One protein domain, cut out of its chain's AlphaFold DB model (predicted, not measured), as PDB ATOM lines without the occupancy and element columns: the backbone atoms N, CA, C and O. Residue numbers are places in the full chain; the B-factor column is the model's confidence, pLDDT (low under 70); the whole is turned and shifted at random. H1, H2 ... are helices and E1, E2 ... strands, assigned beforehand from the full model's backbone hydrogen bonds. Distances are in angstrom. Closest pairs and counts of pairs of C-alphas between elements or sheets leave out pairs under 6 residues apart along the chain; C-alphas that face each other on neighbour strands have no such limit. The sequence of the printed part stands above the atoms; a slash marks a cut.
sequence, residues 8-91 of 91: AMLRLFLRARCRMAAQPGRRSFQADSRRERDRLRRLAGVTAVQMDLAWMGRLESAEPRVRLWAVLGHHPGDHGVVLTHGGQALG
ATOM      1  N   ALA A   8      21.465  -5.650 -26.503       94.69
ATOM      2  CA  ALA A   8      21.767  -6.627 -27.539       94.69
ATOM      3  C   ALA A   8      20.664  -6.680 -28.605       94.69
ATOM      4  O   ALA A   8      20.973  -6.722 -29.799       94.69
ATOM      5  N   MET A   9      19.392  -6.624 -28.192       95.69
ATOM      6  CA  MET A   9      18.269  -6.612 -29.130       95.69
ATOM      7  C   MET A   9      18.211  -5.301 -29.915       95.69
ATOM      8  O   MET A   9      18.073  -5.323 -31.136       95.69
ATOM      9  N   LEU A  10      18.430  -4.164 -29.250       96.81
ATOM     10  CA  LEU A  10      18.497  -2.862 -29.915       96.81
ATOM     11  C   LEU A  10      19.571  -2.851 -31.014       96.81
ATOM     12  O   LEU A  10      19.316  -2.414 -32.137       96.81
ATOM     13  N   ARG A  11      20.754  -3.408 -30.730       97.75
ATOM     14  CA  ARG A  11      21.828  -3.563 -31.720       97.75
ATOM     15  C   ARG A  11      21.374  -4.354 -32.950       97.75
ATOM     16  O   ARG A  11      21.719  -3.983 -34.073       97.75
ATOM     17  N   LEU A  12      20.642  -5.452 -32.758       97.06
ATOM     18  CA  LEU A  12      20.151  -6.282 -33.863       97.06
ATOM     19  C   LEU A  12      19.161  -5.511 -34.741       97.06
ATOM     20  O   LEU A  12      19.325  -5.496 -35.961       97.06
ATOM     21  N   PHE A  13      18.208  -4.807 -34.132       97.31
ATOM     22  CA  PHE A  13      17.234  -3.993 -34.860       97.31
ATOM     23  C   PHE A  13      17.893  -2.838 -35.620       97.31
ATOM     24  O   PHE A  13      17.574  -2.611 -36.786       97.31
ATOM     25  N   LEU A  14      18.879  -2.159 -35.024       97.62
ATOM     26  CA  LEU A  14      19.649  -1.119 -35.715       97.62
ATOM     27  C   LEU A  14      20.379  -1.670 -36.948       97.62
ATOM     28  O   LEU A  14      20.348  -1.054 -38.018       97.62
ATOM     29  N   ARG A  15      21.012  -2.844 -36.829       96.88
ATOM     30  CA  ARG A  15      21.686  -3.507 -37.957       96.88
ATOM     31  C   ARG A  15      20.699  -3.909 -39.046       96.88
ATOM     32  O   ARG A  15      20.968  -3.658 -40.220       96.88
ATOM     33  N   ALA A  16      19.560  -4.486 -38.667       96.81
ATOM     34  CA  ALA A  16      18.498  -4.841 -39.599       96.81
ATOM     35  C   ALA A  16      17.984  -3.601 -40.342       96.81
ATOM     36  O   ALA A  16      17.921  -3.601 -41.569       96.81
ATOM     37  N   ARG A  17      17.731  -2.498 -39.625       96.62
ATOM     38  CA  ARG A  17      17.271  -1.241 -40.223       96.62
ATOM     39  C   ARG A  17      18.267  -0.662 -41.226       96.62
ATOM     40  O   ARG A  17      17.844  -0.232 -42.298       96.62
ATOM     41  N   CYS A  18      19.564  -0.692 -40.912       95.81
ATOM     42  CA  CYS A  18      20.620  -0.270 -41.837       95.81
ATOM     43  C   CYS A  18      20.694  -1.178 -43.071       95.81
ATOM     44  O   CYS A  18      20.858  -0.686 -44.182       95.81
ATOM     45  N   ARG A  19      20.516  -2.493 -42.895       94.94
ATOM     46  CA  ARG A  19      20.475  -3.448 -44.009       94.94
ATOM     47  C   ARG A  19      19.286  -3.230 -44.934       94.94
ATOM     48  O   ARG A  19      19.476  -3.281 -46.140       94.94
ATOM     49  N   MET A  20      18.110  -2.924 -44.394       94.19
ATOM     50  CA  MET A  20      16.938  -2.573 -45.204       94.19
ATOM     51  C   MET A  20      17.079  -1.216 -45.909       94.19
ATOM     52  O   MET A  20      16.470  -0.999 -46.946       94.19
ATOM     53  N   ALA A  21      17.862  -0.289 -45.346       93.56
ATOM     54  CA  ALA A  21      18.111   1.020 -45.951       93.56
ATOM     55  C   ALA A  21      19.183   1.000 -47.052       93.56
ATOM     56  O   ALA A  21      19.279   1.964 -47.817       93.56
ATOM     57  N   ALA A  22      20.014  -0.045 -47.095       92.56
ATOM     58  CA  ALA A  22      21.093  -0.164 -48.064       92.56
ATOM     59  C   ALA A  22      20.534  -0.266 -49.489       92.56
ATOM     60  O   ALA A  22      19.549  -0.962 -49.728       92.56
ATOM     61  N   GLN A  23      21.176   0.423 -50.434       87.38
ATOM     62  CA  GLN A  23      20.797   0.420 -51.847       87.38
ATOM     63  C   GLN A  23      21.881  -0.303 -52.654       87.38
ATOM     64  O   GLN A  23      22.909   0.310 -52.974       87.38
ATOM     65  N   PRO A  24      21.687  -1.594 -52.988       80.94
ATOM     66  CA  PRO A  24      22.658  -2.350 -53.771       80.94
ATOM     67  C   PRO A  24      23.023  -1.622 -55.072       80.94
ATOM     68  O   PRO A  24      22.156  -1.083 -55.755       80.94
ATOM     69  N   GLY A  25      24.317  -1.578 -55.399       80.50
ATOM     70  CA  GLY A  25      24.823  -1.005 -56.653       80.50
ATOM     71  C   GLY A  25      24.996   0.518 -56.687       80.50
ATOM     72  O   GLY A  25      25.625   1.018 -57.612       80.50
ATOM     73  N   ARG A  26      24.515   1.274 -55.686       83.31
ATOM     74  CA  ARG A  26      24.747   2.734 -55.605       83.31
ATOM     75  C   ARG A  26      25.936   3.122 -54.733       83.31
ATOM     76  O   ARG A  26      26.663   4.054 -55.066       83.31
ATOM     77  N   ARG A  27      26.095   2.463 -53.586       85.31
ATOM     78  CA  ARG A  27      27.133   2.744 -52.585       85.31
ATOM     79  C   ARG A  27      27.565   1.461 -51.887       85.31
ATOM     80  O   ARG A  27      26.891   0.436 -51.963       85.31
ATOM     81  N   SER A  28      28.687   1.532 -51.170       91.06
ATOM     82  CA  SER A  28      29.069   0.454 -50.263       91.06
ATOM     83  C   SER A  28      28.076   0.359 -49.101       91.06
ATOM     84  O   SER A  28      27.572   1.368 -48.596       91.06
ATOM     85  N   PHE A  29      27.856  -0.862 -48.612       90.12
ATOM     86  CA  PHE A  29      27.030  -1.112 -47.429       90.12
ATOM     87  C   PHE A  29      27.471  -0.276 -46.217       90.12
ATOM     88  O   PHE A  29      26.643   0.183 -45.428       90.12
ATOM     89  N   GLN A  30      28.780  -0.049 -46.074       92.31
ATOM     90  CA  GLN A  30      29.330   0.755 -44.990       92.31
ATOM     91  C   GLN A  30      28.901   2.225 -45.096       92.31
ATOM     92  O   GLN A  30      28.534   2.819 -44.081       92.31
ATOM     93  N   ALA A  31      28.920   2.808 -46.298       93.38
ATOM     94  CA  ALA A  31      28.494   4.187 -46.516       93.38
ATOM     95  C   ALA A  31      26.990   4.362 -46.251       93.38
ATOM     96  O   ALA A  31      26.598   5.285 -45.534       93.38
ATOM     97  N   ASP A  32      26.157   3.440 -46.744       94.88
ATOM     98  CA  ASP A  32      24.713   3.477 -46.491       94.88
ATOM     99  C   ASP A  32      24.386   3.265 -45.007       94.88
ATOM    100  O   ASP A  32      23.562   3.990 -44.447       94.88
ATOM    101  N   SER A  33      25.091   2.352 -44.330       95.25
ATOM    102  CA  SER A  33      24.938   2.141 -42.886       95.25
ATOM    103  C   SER A  33      25.330   3.380 -42.082       95.25
ATOM    104  O   SER A  33      24.643   3.738 -41.130       95.25
ATOM    105  N   ARG A  34      26.418   4.076 -42.445       95.50
ATOM    106  CA  ARG A  34      26.796   5.341 -41.788       95.50
ATOM    107  C   ARG A  34      25.702   6.392 -41.956       95.50
ATOM    108  O   ARG A  34      25.258   6.952 -40.958       95.50
ATOM    109  N   ARG A  35      25.214   6.582 -43.185       96.44
ATOM    110  CA  ARG A  35      24.140   7.534 -43.496       96.44
ATOM    111  C   ARG A  35      22.853   7.228 -42.729       96.44
ATOM    112  O   ARG A  35      22.240   8.147 -42.190       96.44
ATOM    113  N   GLU A  36      22.439   5.964 -42.671       97.50
ATOM    114  CA  GLU A  36      21.211   5.599 -41.962       97.50
ATOM    115  C   GLU A  36      21.368   5.745 -40.445       97.50
ATOM    116  O   GLU A  36      20.474   6.286 -39.798       97.50
ATOM    117  N   ARG A  37      22.521   5.376 -39.867       97.81
ATOM    118  CA  ARG A  37      22.800   5.643 -38.444       97.81
ATOM    119  C   ARG A  37      22.749   7.134 -38.127       97.81
ATOM    120  O   ARG A  37      22.139   7.510 -37.132       97.81
ATOM    121  N   ASP A  38      23.316   7.990 -38.976       98.12
ATOM    122  CA  ASP A  38      23.241   9.443 -38.788       98.12
ATOM    123  C   ASP A  38      21.808   9.972 -38.845       98.12
ATOM    124  O   ASP A  38      21.432  10.831 -38.043       98.12
ATOM    125  N   ARG A  39      20.987   9.438 -39.754       98.31
ATOM    126  CA  ARG A  39      19.561   9.765 -39.824       98.31
ATOM    127  C   ARG A  39      18.837   9.360 -38.538       98.31
ATOM    128  O   ARG A  39      18.177  10.201 -37.934       98.31
ATOM    129  N   LEU A  40      18.978   8.105 -38.109       98.31
ATOM    130  CA  LEU A  40      18.328   7.582 -36.901       98.31
ATOM    131  C   LEU A  40      18.780   8.338 -35.647       98.31
ATOM    132  O   LEU A  40      17.959   8.662 -34.798       98.31
ATOM    133  N   ARG A  41      20.070   8.683 -35.560       98.50
ATOM    134  CA  ARG A  41      20.641   9.475 -34.463       98.50
ATOM    135  C   ARG A  41      19.955  10.831 -34.339       98.50
ATOM    136  O   ARG A  41      19.583  11.225 -33.237       98.50
ATOM    137  N   ARG A  42      19.802  11.542 -35.463       98.44
ATOM    138  CA  ARG A  42      19.141  12.855 -35.506       98.44
ATOM    139  C   ARG A  42      17.669  12.746 -35.120       98.44
ATOM    140  O   ARG A  42      17.220  13.532 -34.299       98.44
ATOM    141  N   LEU A  43      16.957  11.749 -35.650       98.38
ATOM    142  CA  LEU A  43      15.551  11.503 -35.312       98.38
ATOM    143  C   LEU A  43      15.359  11.169 -33.828       98.38
ATOM    144  O   LEU A  43      14.414  11.645 -33.213       98.38
ATOM    145  N   ALA A  44      16.265  10.384 -33.244       98.00
ATOM    146  CA  ALA A  44      16.189   9.996 -31.838       98.00
ATOM    147  C   ALA A  44      16.690  11.095 -30.886       98.00
ATOM    148  O   ALA A  44      16.577  10.947 -29.671       98.00
ATOM    149  N   GLY A  45      17.292  12.169 -31.411       98.31
ATOM    150  CA  GLY A  45      17.890  13.227 -30.598       98.31
ATOM    151  C   GLY A  45      18.981  12.712 -29.653       98.31
ATOM    152  O   GLY A  45      19.060  13.164 -28.512       98.31
ATOM    153  N   VAL A  46      19.783  11.736 -30.095       98.50
ATOM    154  CA  VAL A  46      20.890  11.161 -29.308       98.50
ATOM    155  C   VAL A  46      22.248  11.645 -29.819       98.50
ATOM    156  O   VAL A  46      22.406  12.056 -30.977       98.50
ATOM    157  N   THR A  47      23.261  11.599 -28.957       98.44
ATOM    158  CA  THR A  47      24.629  11.987 -29.325       98.44
ATOM    159  C   THR A  47      25.282  10.940 -30.235       98.44
ATOM    160  O   THR A  47      24.822   9.801 -30.344       98.44
ATOM    161  N   ALA A  48      26.382  11.313 -30.897       97.94
ATOM    162  CA  ALA A  48      27.173  10.364 -31.688       97.94
ATOM    163  C   ALA A  48      27.687   9.203 -30.821       97.94
ATOM    164  O   ALA A  48      27.504   8.044 -31.181       97.94
ATOM    165  N   VAL A  49      28.206   9.513 -29.627       98.25
ATOM    166  CA  VAL A  49      28.685   8.518 -28.657       98.25
ATOM    167  C   VAL A  49      27.572   7.549 -28.252       98.25
ATOM    168  O   VAL A  49      27.787   6.341 -28.237       98.25
ATOM    169  N   GLN A  50      26.363   8.045 -27.971       98.50
ATOM    170  CA  GLN A  50      25.224   7.187 -27.626       98.50
ATOM    171  C   GLN A  50      24.824   6.265 -28.785       98.50
ATOM    172  O   GLN A  50      24.554   5.085 -28.559       98.50
ATOM    173  N   MET A  51      24.820   6.773 -30.023       98.44
ATOM    174  CA  MET A  51      24.560   5.953 -31.210       98.44
ATOM    175  C   MET A  51      25.631   4.870 -31.397       98.44
ATOM    176  O   MET A  51      25.293   3.718 -31.661       98.44
ATOM    177  N   ASP A  52      26.912   5.197 -31.216       98.12
ATOM    178  CA  ASP A  52      27.992   4.215 -31.329       98.12
ATOM    179  C   ASP A  52      27.928   3.160 -30.213       98.12
ATOM    180  O   ASP A  52      28.067   1.966 -30.485       98.12
ATOM    181  N   LEU A  53      27.615   3.556 -28.975       98.31
ATOM    182  CA  LEU A  53      27.345   2.616 -27.882       98.31
ATOM    183  C   LEU A  53      26.166   1.693 -28.211       98.31
ATOM    184  O   LEU A  53      26.274   0.482 -28.018       98.31
ATOM    185  N   ALA A  54      25.067   2.216 -28.761       97.88
ATOM    186  CA  ALA A  54      23.928   1.395 -29.180       97.88
ATOM    187  C   ALA A  54      24.318   0.417 -30.297       97.88
ATOM    188  O   ALA A  54      23.961  -0.761 -30.256       97.88
ATOM    189  N   TRP A  55      25.115   0.883 -31.259       97.75
ATOM    190  CA  TRP A  55      25.632   0.077 -32.364       97.75
ATOM    191  C   TRP A  55      26.562  -1.056 -31.900       97.75
ATOM    192  O   TRP A  55      26.590  -2.137 -32.496       97.75
ATOM    193  N   MET A  56      27.298  -0.832 -30.811       97.06
ATOM    194  CA  MET A  56      28.109  -1.852 -30.143       97.06
ATOM    195  C   MET A  56      27.286  -2.761 -29.217       97.06
ATOM    196  O   MET A  56      27.747  -3.851 -28.881       97.06
ATOM    197  N   GLY A  57      26.059  -2.371 -28.857       96.94
ATOM    198  CA  GLY A  57      25.216  -3.075 -27.884       96.94
ATOM    199  C   GLY A  57      25.605  -2.796 -26.430       96.94
ATOM    200  O   GLY A  57      25.461  -3.677 -25.593       96.94
ATOM    201  N   ARG A  58      26.126  -1.598 -26.141       96.94
ATOM    202  CA  ARG A  58      26.673  -1.169 -24.838       96.94
ATOM    203  C   ARG A  58      26.013   0.107 -24.291       96.94
ATOM    204  O   ARG A  58      26.585   0.799 -23.454       96.94
ATOM    205  N   LEU A  59      24.858   0.499 -24.834       97.00
ATOM    206  CA  LEU A  59      24.138   1.698 -24.398       97.00
ATOM    207  C   LEU A  59      23.268   1.387 -23.174       97.00
ATOM    208  O   LEU A  59      22.090   1.077 -23.315       97.00
ATOM    209  N   GLU A  60      23.841   1.480 -21.980       95.31
ATOM    210  CA  GLU A  60      23.150   1.103 -20.739       95.31
ATOM    211  C   GLU A  60      22.056   2.106 -20.324       95.31
ATOM    212  O   GLU A  60      21.016   1.717 -19.785       95.31
ATOM    213  N   SER A  61      22.247   3.400 -20.612       95.38
ATOM    214  CA  SER A  61      21.315   4.466 -20.222       95.38
ATOM    215  C   SER A  61      19.910   4.250 -20.795       95.38
ATOM    216  O   SER A  61      19.733   4.082 -22.003       95.38
ATOM    217  N   ALA A  62      18.902   4.286 -19.920       94.62
ATOM    218  CA  ALA A  62      17.512   3.993 -20.261       94.62
ATOM    219  C   ALA A  62      16.917   4.976 -21.278       94.62
ATOM    220  O   ALA A  62      16.409   4.559 -22.316       94.62
ATOM    221  N   GLU A  63      17.004   6.277 -21.006       95.75
ATOM    222  CA  GLU A  63      16.349   7.308 -21.817       95.75
ATOM    223  C   GLU A  63      16.805   7.286 -23.294       95.75
ATOM    224  O   GLU A  63      15.946   7.189 -24.175       95.75
ATOM    225  N   PRO A  64      18.116   7.281 -23.618       97.38
ATOM    226  CA  PRO A  64      18.563   7.156 -25.004       97.38
ATOM    227  C   PRO A  64      18.073   5.874 -25.691       97.38
ATOM    228  O   PRO A  64      17.763   5.899 -26.883       97.38
ATOM    229  N   ARG A  65      17.961   4.755 -24.957       96.94
ATOM    230  CA  ARG A  65      17.406   3.511 -25.508       96.94
ATOM    231  C   ARG A  65      15.928   3.646 -25.843       96.94
ATOM    232  O   ARG A  65      15.535   3.199 -26.914       96.94
ATOM    233  N   VAL A  66      15.128   4.270 -24.977       96.31
ATOM    234  CA  VAL A  66      13.700   4.515 -25.246       96.31
ATOM    235  C   VAL A  66      13.533   5.328 -26.530       96.31
ATOM    236  O   VAL A  66      12.768   4.931 -27.404       96.31
ATOM    237  N   ARG A  67      14.299   6.415 -26.692       97.69
ATOM    238  CA  ARG A  67      14.238   7.261 -27.898       97.69
ATOM    239  C   ARG A  67      14.642   6.508 -29.168       97.69
ATOM    240  O   ARG A  67      14.006   6.660 -30.207       97.69
ATOM    241  N   LEU A  68      15.684   5.676 -29.095       98.00
ATOM    242  CA  LEU A  68      16.110   4.853 -30.231       98.00
ATOM    243  C   LEU A  68      15.068   3.799 -30.608       98.00
ATOM    244  O   LEU A  68      14.797   3.612 -31.791       98.00
ATOM    245  N   TRP A  69      14.469   3.138 -29.618       97.38
ATOM    246  CA  TRP A  69      13.384   2.188 -29.842       97.38
ATOM    247  C   TRP A  69      12.168   2.863 -30.491       97.38
ATOM    248  O   TRP A  69      11.665   2.361 -31.496       97.38
ATOM    249  N   ALA A  70      11.784   4.049 -30.014       96.25
ATOM    250  CA  ALA A  70      10.693   4.836 -30.586       96.25
ATOM    251  C   ALA A  70      10.909   5.148 -32.079       96.25
ATOM    252  O   ALA A  70      10.019   4.940 -32.896       96.25
ATOM    253  N   VAL A  71      12.117   5.568 -32.474       97.19
ATOM    254  CA  VAL A  71      12.446   5.827 -33.892       97.19
ATOM    255  C   VAL A  71      12.443   4.553 -34.743       97.19
ATOM    256  O   VAL A  71      12.227   4.613 -35.954       97.19
ATOM    257  N   LEU A  72      12.669   3.394 -34.126       96.00
ATOM    258  CA  LEU A  72      12.529   2.091 -34.776       96.00
ATOM    259  C   LEU A  72      11.066   1.618 -34.851       96.00
ATOM    260  O   LEU A  72      10.824   0.564 -35.430       96.00
ATOM    261  N   GLY A  73      10.112   2.388 -34.320       95.00
ATOM    262  CA  GLY A  73       8.684   2.067 -34.327       95.00
ATOM    263  C   GLY A  73       8.253   1.127 -33.202       95.00
ATOM    264  O   GLY A  73       7.194   0.517 -33.292       95.00
ATOM    265  N   HIS A  74       9.071   0.979 -32.158       94.12
ATOM    266  CA  HIS A  74       8.760   0.124 -31.016       94.12
ATOM    267  C   HIS A  74       8.860   0.931 -29.727       94.12
ATOM    268  O   HIS A  74       9.936   1.397 -29.374       94.12
ATOM    269  N   HIS A  75       7.769   1.077 -28.983       92.56
ATOM    270  CA  HIS A  75       7.786   1.809 -27.720       92.56
ATOM    271  C   HIS A  75       7.721   0.811 -26.556       92.56
ATOM    272  O   HIS A  75       6.726   0.102 -26.427       92.56
ATOM    273  N   PRO A  76       8.748   0.723 -25.683       89.19
ATOM    274  CA  PRO A  76       8.720  -0.203 -24.547       89.19
ATOM    275  C   PRO A  76       7.485  -0.024 -23.647       89.19
ATOM    276  O   PRO A  76       6.913  -1.010 -23.181       89.19
ATOM    277  N   GLY A  77       7.036   1.225 -23.465       87.81
ATOM    278  CA  GLY A  77       5.862   1.565 -22.659       87.81
ATOM    279  C   GLY A  77       4.557   0.942 -23.160       87.81
ATOM    280  O   GLY A  77       3.760   0.501 -22.337       87.81
ATOM    281  N   ASP A  78       4.386   0.780 -24.477       90.38
ATOM    282  CA  ASP A  78       3.202   0.136 -25.077       90.38
ATOM    283  C   ASP A  78       3.080  -1.345 -24.673       90.38
ATOM    284  O   ASP A  78       2.028  -1.965 -24.817       90.38
ATOM    285  N   HIS A  79       4.162  -1.920 -24.144       87.50
ATOM    286  CA  HIS A  79       4.228  -3.291 -23.650       87.50
ATOM    287  C   HIS A  79       4.333  -3.378 -22.120       87.50
ATOM    288  O   HIS A  79       4.682  -4.439 -21.601       87.50
ATOM    289  N   GLY A  80       4.099  -2.276 -21.395       88.69
ATOM    290  CA  GLY A  80       4.269  -2.214 -19.939       88.69
ATOM    291  C   GLY A  80       5.727  -2.353 -19.485       88.69
ATOM    292  O   GLY A  80       5.993  -2.740 -18.348       88.69
ATOM    293  N   VAL A  81       6.691  -2.083 -20.373       90.12
ATOM    294  CA  VAL A  81       8.122  -2.206 -20.084       90.12
ATOM    295  C   VAL A  81       8.724  -0.835 -19.807       90.12
ATOM    296  O   VAL A  81       8.736   0.044 -20.669       90.12
ATOM    297  N   VAL A  82       9.335  -0.690 -18.632       90.50
ATOM    298  CA  VAL A  82      10.130   0.488 -18.272       90.50
ATOM    299  C   VAL A  82      11.606   0.135 -18.387       90.50
ATOM    300  O   VAL A  82      12.075  -0.826 -17.783       90.50
ATOM    301  N   LEU A  83      12.372   0.894 -19.171       90.25
ATOM    302  CA  LEU A  83      13.819   0.687 -19.242       90.25
ATOM    303  C   LEU A  83      14.506   1.316 -18.030       90.25
ATOM    304  O   LEU A  83      14.206   2.442 -17.648       90.25
ATOM    305  N   THR A  84      15.470   0.599 -17.464       89.81
ATOM    306  CA  THR A  84      16.327   1.060 -16.361       89.81
ATOM    307  C   THR A  84      17.780   1.119 -16.824       89.81
ATOM    308  O   THR A  84      18.070   0.825 -17.983       89.81
ATOM    309  N   HIS A  85      18.732   1.523 -15.981       89.38
ATOM    310  CA  HIS A  85      20.141   1.427 -16.365       89.38
ATOM    311  C   HIS A  85      20.523  -0.047 -16.578       89.38
ATOM    312  O   HIS A  85      20.365  -0.869 -15.681       89.38
ATOM    313  N   GLY A  86      20.937  -0.385 -17.798       74.38
ATOM    314  CA  GLY A  86      21.337  -1.731 -18.214       74.38
ATOM    315  C   GLY A  86      20.275  -2.828 -18.197       74.38
ATOM    316  O   GLY A  86      20.572  -3.988 -18.473       74.38
ATOM    317  N   GLY A  87      19.012  -2.481 -17.946       78.19
ATOM    318  CA  GLY A  87      17.944  -3.465 -17.818       78.19
ATOM    319  C   GLY A  87      16.572  -2.961 -18.240       78.19
ATOM    320  O   GLY A  87      16.437  -1.929 -18.908       78.19
ATOM    321  N   GLN A  88      15.560  -3.746 -17.882       86.56
ATOM    322  CA  GLN A  88      14.145  -3.409 -17.990       86.56
ATOM    323  C   GLN A  88      13.417  -3.875 -16.719       86.56
ATOM    324  O   GLN A  88      13.683  -4.975 -16.235       86.56
ATOM    325  N   ALA A  89      12.509  -3.056 -16.199       79.62
ATOM    326  CA  ALA A  89      11.616  -3.357 -15.086       79.62
ATOM    327  C   ALA A  89      10.188  -3.620 -15.592       79.62
ATOM    328  O   ALA A  89       9.823  -3.210 -16.699       79.62
ATOM    329  N   LEU A  90       9.410  -4.326 -14.771       73.12
ATOM    330  CA  LEU A  90       7.961  -4.432 -14.921       73.12
ATOM    331  C   LEU A  90       7.342  -3.355 -14.030       73.12
ATOM    332  O   LEU A  90       7.736  -3.247 -12.867       73.12
ATOM    333  N   GLY A  91       6.482  -2.531 -14.626       59.66
ATOM    334  CA  GLY A  91       5.657  -1.576 -13.889       59.66
ATOM    335  C   GLY A  91       4.563  -2.269 -13.093       59.66
ATOM    336  O   GLY A  91       4.218  -3.419 -13.451       59.66
TER     337      GLY A  91
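What this domain is: This is residues 8 to 91 of the 91 residues of an uncharacterized protein of Mesorhizobium sp. NBSH29 (UniProt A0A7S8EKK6). Four crossed helices, H1 to H4, make an elongated body, with the loop between H1 and H2 at one end of its long axis and a small hairpin of two strands, E1 and E2, at the other, next to the first residues of H4. H1 packs on H2 and H3, while H4 packs on residues 40 to 44 of H2. The printed part has 84 residues, with five named helices followed by two named antiparallel strands; the class is mostly helix. The whole is compact, with a radius of gyration of the C-alphas of 13.3 A, and spans 47 by 23 by 20 A.

Where its parts are: Find C-alpha 8 at (21.767, -6.627, -27.539); from there H1 runs 20.3 A to residue 21. H2, residues 29 to 44, is 22.0 A long. Next come H3, residues 48 to 56, H4, residues 62 to 71, and H5, residues 76 to 79. E1 holds residues 81 to 84, and E2 residues 87 to 90, ending at C-alpha 90, (7.961, -4.432, -14.921).

How they stand to each other: H1 and H2 touch, closest at the C-alphas of Cys 18 and Ser 33, 5.1 A, at a steep tilt of 64 degrees, opposite ways. With residues 10 to 15 alone, H1 touches H3, closest at the C-alphas of Arg 11 and Trp 55, 5.3 A. H2 touches H4 with residues 40 to 44 alone, closest at the C-alphas of Ala 44 and Arg 67, 5.2 A. In the hairpin E1 and E2, look for N 89 and O 82, 2.8 A apart, within hydrogen-bond range. Every O i to N i+4 pair is within range in H1, H2, H3 and H4; H5 is too short for one.

The domain as a whole: The C-alphas of Gly 25 and Gly 91 are the two farthest apart, 46.9 A. The printed part has no cut and no long link. Mean pLDDT of the printed part is 93.3; residue 91 is under 70.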